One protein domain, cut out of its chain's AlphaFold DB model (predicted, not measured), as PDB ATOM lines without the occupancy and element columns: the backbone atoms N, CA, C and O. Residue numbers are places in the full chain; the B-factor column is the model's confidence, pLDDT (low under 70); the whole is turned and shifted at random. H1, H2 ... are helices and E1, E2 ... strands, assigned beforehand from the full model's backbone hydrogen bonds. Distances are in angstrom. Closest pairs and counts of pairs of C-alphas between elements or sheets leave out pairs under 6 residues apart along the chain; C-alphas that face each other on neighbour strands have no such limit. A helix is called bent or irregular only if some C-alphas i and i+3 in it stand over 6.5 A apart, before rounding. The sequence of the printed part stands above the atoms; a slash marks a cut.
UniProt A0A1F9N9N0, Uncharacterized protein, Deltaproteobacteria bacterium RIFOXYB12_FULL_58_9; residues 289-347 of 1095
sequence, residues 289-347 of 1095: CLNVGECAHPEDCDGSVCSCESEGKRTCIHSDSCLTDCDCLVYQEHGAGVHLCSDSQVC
ATOM      1  N   CYS A 289     331.759 241.426 152.535       92.31
ATOM      2  CA  CYS A 289     332.109 240.008 152.535       92.31
ATOM      3  C   CYS A 289     333.430 239.785 153.281       92.31
ATOM      4  O   CYS A 289     334.497 240.131 152.769       92.31
ATOM      5  N   LEU A 290     333.354 239.185 154.466       91.12
ATOM      6  CA  LEU A 290     334.494 238.845 155.314       91.12
ATOM      7  C   LEU A 290     334.769 237.346 155.275       91.12
ATOM      8  O   LEU A 290     333.852 236.541 155.124       91.12
ATOM      9  N   ASN A 291     336.032 236.940 155.414       90.62
ATOM     10  CA  ASN A 291     336.335 235.518 155.574       90.62
ATOM     11  C   ASN A 291     335.858 235.042 156.949       90.62
ATOM     12  O   ASN A 291     335.915 235.793 157.919       90.62
ATOM     13  N   VAL A 292     335.450 233.778 157.056       85.62
ATOM     14  CA  VAL A 292     335.069 233.180 158.348       85.62
ATOM     15  C   VAL A 292     336.197 233.369 159.376       85.62
ATOM     16  O   VAL A 292     337.306 232.867 159.175       85.62
ATOM     17  N   GLY A 293     335.905 234.087 160.467       85.62
ATOM     18  CA  GLY A 293     336.846 234.429 161.544       85.62
ATOM     19  C   GLY A 293     337.386 235.868 161.514       85.62
ATOM     20  O   GLY A 293     338.004 236.294 162.490       85.62
ATOM     21  N   GLU A 294     337.151 236.617 160.434       92.19
ATOM     22  CA  GLU A 294     337.345 238.071 160.381       92.19
ATOM     23  C   GLU A 294     336.064 238.787 160.837       92.19
ATOM     24  O   GLU A 294     334.972 238.234 160.738       92.19
ATOM     25  N   CYS A 295     336.197 240.019 161.319       91.75
ATOM     26  CA  CYS A 295     335.073 240.851 161.742       91.75
ATOM     27  C   CYS A 295     335.304 242.311 161.338       91.75
ATOM     28  O   CYS A 295     336.438 242.758 161.187       91.75
ATOM     29  N   ALA A 296     334.232 243.060 161.129       87.88
ATOM     30  CA  ALA A 296     334.241 244.511 160.977       87.88
ATOM     31  C   ALA A 296     333.496 245.176 162.147       87.88
ATOM     32  O   ALA A 296     333.857 246.283 162.551       87.88
ATOM     33  N   HIS A 297     332.524 244.463 162.719       86.81
ATOM     34  CA  HIS A 297     331.672 244.865 163.826       86.81
ATOM     35  C   HIS A 297     331.615 243.763 164.910       86.81
ATOM     36  O   HIS A 297     331.789 242.589 164.580       86.81
ATOM     37  N   PRO A 298     331.384 244.087 166.199       82.25
ATOM     38  CA  PRO A 298     331.238 243.082 167.258       82.25
ATOM     39  C   PRO A 298     330.176 242.007 166.981       82.25
ATOM     40  O   PRO A 298     330.405 240.846 167.305       82.25
ATOM     41  N   GLU A 299     329.065 242.353 166.324       88.75
ATOM     42  CA  GLU A 299     328.007 241.386 165.970       88.75
ATOM     43  C   GLU A 299     328.421 240.369 164.893       88.75
ATOM     44  O   GLU A 299     327.724 239.381 164.678       88.75
ATOM     45  N   ASP A 300     329.570 240.559 164.234       90.44
ATOM     46  CA  ASP A 300     330.121 239.568 163.300       90.44
ATOM     47  C   ASP A 300     330.686 238.330 164.023       90.44
ATOM     48  O   ASP A 300     331.023 237.328 163.389       90.44
ATOM     49  N   CYS A 301     330.818 238.401 165.350       89.62
ATOM     50  CA  CYS A 301     331.448 237.396 166.188       89.62
ATOM     51  C   CYS A 301     330.410 236.702 167.084       89.62
ATOM     52  O   CYS A 301     329.953 237.263 168.075       89.62
ATOM     53  N   ASP A 302     330.064 235.447 166.777       84.75
ATOM     54  CA  ASP A 302     329.099 234.636 167.544       84.75
ATOM     55  C   ASP A 302     329.599 234.377 168.984       84.75
ATOM     56  O   ASP A 302     330.396 233.467 169.236       84.75
ATOM     57  N   GLY A 303     329.214 235.249 169.924       78.69
ATOM     58  CA  GLY A 303     329.622 235.205 171.335       78.69
ATOM     59  C   GLY A 303     331.093 235.558 171.607       78.69
ATOM     60  O   GLY A 303     331.600 235.278 172.693       78.69
ATOM     61  N   SER A 304     331.793 236.145 170.633       84.69
ATOM     62  CA  SER A 304     333.183 236.616 170.749       84.69
ATOM     63  C   SER A 304     333.262 238.123 170.497       84.69
ATOM     64  O   SER A 304     332.295 238.736 170.065       84.69
ATOM     65  N   VAL A 305     334.403 238.742 170.792       87.44
ATOM     66  CA  VAL A 305     334.638 240.173 170.558       87.44
ATOM     67  C   VAL A 305     335.532 240.364 169.345       87.44
ATOM     68  O   VAL A 305     336.455 239.588 169.097       87.44
ATOM     69  N   CYS A 306     335.237 241.397 168.560       90.88
ATOM     70  CA  CYS A 306     336.033 241.742 167.396       90.88
ATOM     71  C   CYS A 306     337.326 242.433 167.839       90.88
ATOM     72  O   CYS A 306     337.263 243.471 168.498       90.88
ATOM     73  N   SER A 307     338.487 241.867 167.494       91.12
ATOM     74  CA  SER A 307     339.768 242.418 167.938       91.12
ATOM     75  C   SER A 307     339.989 243.833 167.400       91.12
ATOM     76  O   SER A 307     339.634 244.146 166.260       91.12
ATOM     77  N   CYS A 308     340.633 244.695 168.172       83.38
ATOM     78  CA  CYS A 308     341.105 245.969 167.663       83.38
ATOM     79  C   CYS A 308     342.277 245.755 166.687       83.38
ATOM     80  O   CYS A 308     342.956 244.728 166.656       83.38
ATOM     81  N   GLU A 309     342.431 246.701 165.771       78.88
ATOM     82  CA  GLU A 309     343.138 246.496 164.513       78.88
ATOM     83  C   GLU A 309     344.664 246.392 164.703       78.88
ATOM     84  O   GLU A 309     345.346 247.391 164.925       78.88
ATOM     85  N   SER A 310     345.229 245.195 164.531       58.94
ATOM     86  CA  SER A 310     346.659 245.029 164.254       58.94
ATOM     87  C   SER A 310     346.825 244.644 162.781       58.94
ATOM     88  O   SER A 310     346.464 243.540 162.389       58.94
ATOM     89  N   GLU A 311     347.355 245.552 161.955       61.56
ATOM     90  CA  GLU A 311     347.666 245.325 160.525       61.56
ATOM     91  C   GLU A 311     346.470 245.260 159.543       61.56
ATOM     92  O   GLU A 311     346.555 244.622 158.493       61.56
ATOM     93  N   GLY A 312     345.372 245.978 159.815       69.88
ATOM     94  CA  GLY A 312     344.301 246.208 158.826       69.88
ATOM     95  C   GLY A 312     343.279 245.076 158.689       69.88
ATOM     96  O   GLY A 312     342.516 245.040 157.722       69.88
ATOM     97  N   LYS A 313     343.290 244.117 159.619       78.12
ATOM     98  CA  LYS A 313     342.314 243.029 159.717       78.12
ATOM     99  C   LYS A 313     341.945 242.819 161.175       78.12
ATOM    100  O   LYS A 313     342.833 242.706 162.016       78.12
ATOM    101  N   ARG A 314     340.650 242.750 161.466       87.44
ATOM    102  CA  ARG A 314     340.141 242.398 162.793       87.44
ATOM    103  C   ARG A 314     339.654 240.955 162.772       87.44
ATOM    104  O   ARG A 314     339.131 240.489 161.759       87.44
ATOM    105  N   THR A 315     339.865 240.243 163.868       91.50
ATOM    106  CA  THR A 315     339.507 238.827 164.008       91.50
ATOM    107  C   THR A 315     338.669 238.614 165.253       91.50
ATOM    108  O   THR A 315     338.891 239.279 166.260       91.50
ATOM    109  N   CYS A 316     337.732 237.671 165.205       91.25
ATOM    110  CA  CYS A 316     336.950 237.315 166.383       91.25
ATOM    111  C   CYS A 316     337.834 236.603 167.414       91.25
ATOM    112  O   CYS A 316     338.431 235.562 167.122       91.25
ATOM    113  N   ILE A 317     337.908 237.159 168.620       89.50
ATOM    114  CA  ILE A 317     338.663 236.626 169.756       89.50
ATOM    115  C   ILE A 317     337.725 236.390 170.946       89.50
ATOM    116  O   ILE A 317     336.683 237.026 171.078       89.50
ATOM    117  N   HIS A 318     338.058 235.436 171.815       87.25
ATOM    118  CA  HIS A 318     337.255 235.169 173.014       87.25
ATOM    119  C   HIS A 318     337.251 236.394 173.941       87.25
ATOM    120  O   HIS A 318     338.274 237.065 174.047       87.25
ATOM    121  N   SER A 319     336.166 236.620 174.684       80.50
ATOM    122  CA  SER A 319     335.979 237.737 175.640       80.50
ATOM    123  C   SER A 319     337.060 237.900 176.715       80.50
ATOM    124  O   SER A 319     337.122 238.923 177.391       80.50
ATOM    125  N   ASP A 320     337.909 236.890 176.885       81.31
ATOM    126  CA  ASP A 320     338.906 236.803 177.955       81.31
ATOM    127  C   ASP A 320     340.329 236.873 177.374       81.31
ATOM    128  O   ASP A 320     341.320 236.818 178.104       81.31
ATOM    129  N   SER A 321     340.431 236.914 176.043       86.50
ATOM    130  CA  SER A 321     341.672 236.893 175.283       86.50
ATOM    131  C   SER A 321     341.921 238.247 174.637       86.50
ATOM    132  O   SER A 321     340.990 238.975 174.315       86.50
ATOM    133  N   CYS A 322     343.187 238.565 174.414       89.62
ATOM    134  CA  CYS A 322     343.602 239.800 173.764       89.62
ATOM    135  C   CYS A 322     344.800 239.534 172.850       89.62
ATOM    136  O   CYS A 322     345.652 238.689 173.135       89.62
ATOM    137  N   LEU A 323     344.860 240.248 171.733       87.06
ATOM    138  CA  LEU A 323     346.025 240.322 170.854       87.06
ATOM    139  C   LEU A 323     346.844 241.584 171.148       87.06
ATOM    140  O   LEU A 323     348.067 241.564 171.013       87.06
ATOM    141  N   THR A 324     346.178 242.656 171.576       86.19
ATOM    142  CA  THR A 324     346.762 243.941 171.965       86.19
ATOM    143  C   THR A 324     345.974 244.568 173.122       86.19
ATOM    144  O   THR A 324     344.884 244.115 173.467       86.19
ATOM    145  N   ASP A 325     346.508 245.625 173.735       83.56
ATOM    146  CA  ASP A 325     345.891 246.260 174.910       83.56
ATOM    147  C   ASP A 325     344.492 246.839 174.640       83.56
ATOM    148  O   ASP A 325     343.662 246.894 175.544       83.56
ATOM    149  N   CYS A 326     344.185 247.226 173.397       82.50
ATOM    150  CA  CYS A 326     342.862 247.753 173.061       82.50
ATOM    151  C   CYS A 326     341.762 246.677 173.010       82.50
ATOM    152  O   CYS A 326     340.585 247.025 173.070       82.50
ATOM    153  N   ASP A 327     342.113 245.385 172.976       85.25
ATOM    154  CA  ASP A 327     341.135 244.291 173.049       85.25
ATOM    155  C   ASP A 327     340.514 244.184 174.452       85.25
ATOM    156  O   ASP A 327     339.463 243.576 174.637       85.25
ATOM    157  N   CYS A 328     341.143 244.811 175.449       82.44
ATOM    158  CA  CYS A 328     340.719 244.769 176.843       82.44
ATOM    159  C   CYS A 328     339.755 245.907 177.238       82.44
ATOM    160  O   CYS A 328     339.428 246.047 178.418       82.44
ATOM    161  N   LEU A 329     339.282 246.712 176.276       69.12
ATOM    162  CA  LEU A 329     338.435 247.888 176.528       69.12
ATOM    163  C   LEU A 329     336.969 247.558 176.846       69.12
ATOM    164  O   LEU A 329     336.303 248.366 177.484       69.12
ATOM    165  N   VAL A 330     336.473 246.368 176.494       60.84
ATOM    166  CA  VAL A 330     335.065 245.976 176.741       60.84
ATOM    167  C   VAL A 330     334.729 245.899 178.244       60.84
ATOM    168  O   VAL A 330     333.570 245.983 178.629       60.84
ATOM    169  N   TYR A 331     335.732 245.857 179.126       53.41
ATOM    170  CA  TYR A 331     335.529 245.950 180.577       53.41
ATOM    171  C   TYR A 331     335.379 247.393 181.116       53.41
ATOM    172  O   TYR A 331     335.139 247.555 182.313       53.41
ATOM    173  N   GLN A 332     335.489 248.443 180.286       53.53
ATOM    174  CA  GLN A 332     335.376 249.840 180.742       53.53
ATOM    175  C   GLN A 332     333.947 250.283 181.090       53.53
ATOM    176  O   GLN A 332     333.796 251.124 181.976       53.53
ATOM    177  N   GLU A 333     332.902 249.698 180.494       51.28
ATOM    178  CA  GLU A 333     331.507 250.087 180.789       51.28
ATOM    179  C   GLU A 333     331.024 249.642 182.186       51.28
ATOM    180  O   GLU A 333     329.972 250.075 182.654       51.28
ATOM    181  N   HIS A 334     331.825 248.853 182.916       50.50
ATOM    182  CA  HIS A 334     331.511 248.378 184.271       50.50
ATOM    183  C   HIS A 334     332.430 248.906 185.392       50.50
ATOM    184  O   HIS A 334     332.393 248.385 186.508       50.50
ATOM    185  N   GLY A 335     333.193 249.979 185.152       43.81
ATOM    186  CA  GLY A 335     333.848 250.750 186.219       43.81
ATOM    187  C   GLY A 335     335.377 250.635 186.275       43.81
ATOM    188  O   GLY A 335     335.935 249.598 186.627       43.81
ATOM    189  N   ALA A 336     336.018 251.762 185.945       51.06
ATOM    190  CA  ALA A 336     337.386 252.219 186.230       51.06
ATOM    191  C   ALA A 336     338.457 251.160 186.589       51.06
ATOM    192  O   ALA A 336     338.749 250.893 187.757       51.06
ATOM    193  N   GLY A 337     339.130 250.645 185.557       57.88
ATOM    194  CA  GLY A 337     340.461 250.041 185.653       57.88
ATOM    195  C   GLY A 337     341.073 249.823 184.267       57.88
ATOM    196  O   GLY A 337     340.403 249.311 183.372       57.88
ATOM    197  N   VAL A 338     342.338 250.207 184.068       63.38
ATOM    198  CA  VAL A 338     343.080 249.925 182.825       63.38
ATOM    199  C   VAL A 338     343.504 248.451 182.829       63.38
ATOM    200  O   VAL A 338     344.305 248.017 183.663       63.38
ATOM    201  N   HIS A 339     342.944 247.666 181.910       76.25
ATOM    202  CA  HIS A 339     343.337 246.279 181.672       76.25
ATOM    203  C   HIS A 339     344.371 246.229 180.536       76.25
ATOM    204  O   HIS A 339     344.104 246.731 179.449       76.25
ATOM    205  N   LEU A 340     345.542 245.633 180.786       82.50
ATOM    206  CA  LEU A 340     346.589 245.421 179.776       82.50
ATOM    207  C   LEU A 340     346.564 243.973 179.286       82.50
ATOM    208  O   LEU A 340     346.245 243.050 180.047       82.50
ATOM    209  N   CYS A 341     346.945 243.769 178.030       83.94
ATOM    210  CA  CYS A 341     347.095 242.444 177.471       83.94
ATOM    211  C   CYS A 341     348.402 241.821 177.961       83.94
ATOM    212  O   CYS A 341     349.499 242.272 177.633       83.94
ATOM    213  N   SER A 342     348.305 240.775 178.782       87.12
ATOM    214  CA  SER A 342     349.502 240.081 179.267       87.12
ATOM    215  C   SER A 342     350.245 239.363 178.135       87.12
ATOM    216  O   SER A 342     349.648 238.966 177.137       87.12
ATOM    217  N   ASP A 343     351.526 239.040 178.352       82.56
ATOM    218  CA  ASP A 343     352.303 238.151 177.466       82.56
ATOM    219  C   ASP A 343     351.641 236.771 177.245       82.56
ATOM    220  O   ASP A 343     352.018 236.023 176.344       82.56
ATOM    221  N   SER A 344     350.666 236.404 178.087       85.56
ATOM    222  CA  SER A 344     349.860 235.183 177.961       85.56
ATOM    223  C   SER A 344     348.552 235.386 177.181       85.56
ATOM    224  O   SER A 344     347.734 234.471 177.172       85.56
ATOM    225  N   GLN A 345     348.362 236.540 176.528       88.31
ATOM    226  CA  GLN A 345     347.181 236.899 175.727       88.31
ATOM    227  C   GLN A 345     345.864 236.901 176.517       88.31
ATOM    228  O   GLN A 345     344.814 236.542 175.995       88.31
ATOM    229  N   VAL A 346     345.929 237.305 177.790       85.25
ATOM    230  CA  VAL A 346     344.775 237.465 178.695       85.25
ATOM    231  C   VAL A 346     344.791 238.876 179.280       85.25
ATOM    232  O   VAL A 346     345.861 239.348 179.682       85.25
ATOM    233  N   CYS A 347     343.628 239.523 179.367       79.94
ATOM    234  CA  CYS A 347     343.476 240.847 179.970       79.94
ATOM    235  C   CYS A 347     343.687 240.797 181.493       79.94
ATOM    236  O   CYS A 347     342.948 240.123 182.213       79.94
TER     237      CYS A 347
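What this domain is: This is residues 289 to 347 of the 1095 residues of an uncharacterized protein of Deltaproteobacteria bacterium RIFOXYB12_FULL_58_9 (UniProt A0A1F9N9N0). With little regular structure, the domain is an elongated string of two loop-rich lobes: E1 lies at one end, loops round E2 come next, and H1 with E3 makes the other end. Residues 294 to 295 and 305 to 306 pair antiparallel with E2. The printed part has 59 residues in the order E1, E2, H1, E3; the class is mixed, with 20 residues in named elements. It is compact, with a radius of gyration of the C-alphas of 11.4 A, and spans 36 by 23 by 16 A.

Where its parts are: E1, residues 289 to 291, begins at C-alpha 289 (332.109, 240.008, 152.535) and is 6.9 A long. E2, residues 314 to 317, is 9.2 A long. H1, residues 325 to 334, is 17.3 A long and irregular: C-alphas 327 and 330 are 7.3 A apart. E3, residues 339 to 341, is 6.8 A long and ends at C-alpha 341 (347.095, 242.444, 177.471).

How they stand to each other: E1, E2 and E3 pair with no named strand. E1 and E2 are apart, as are E2 and H1. The closest C-alphas of H1 and E3, Asp 325 and Cys 341, are 4.8 A apart. In H1, 0 of 6 O i to N i+4 pairs and 3 of 7 O i to N i+3 pairs are within hydrogen-bond range.

The domain as a whole: The farthest C-alphas, Cys 289 and Ala 336, are 36.2 A apart. The printed part has no cut. The link from E1 to E2 is long, with 22 residues. Confidence is under 70 at residues 310 to 312 and 329 to 338.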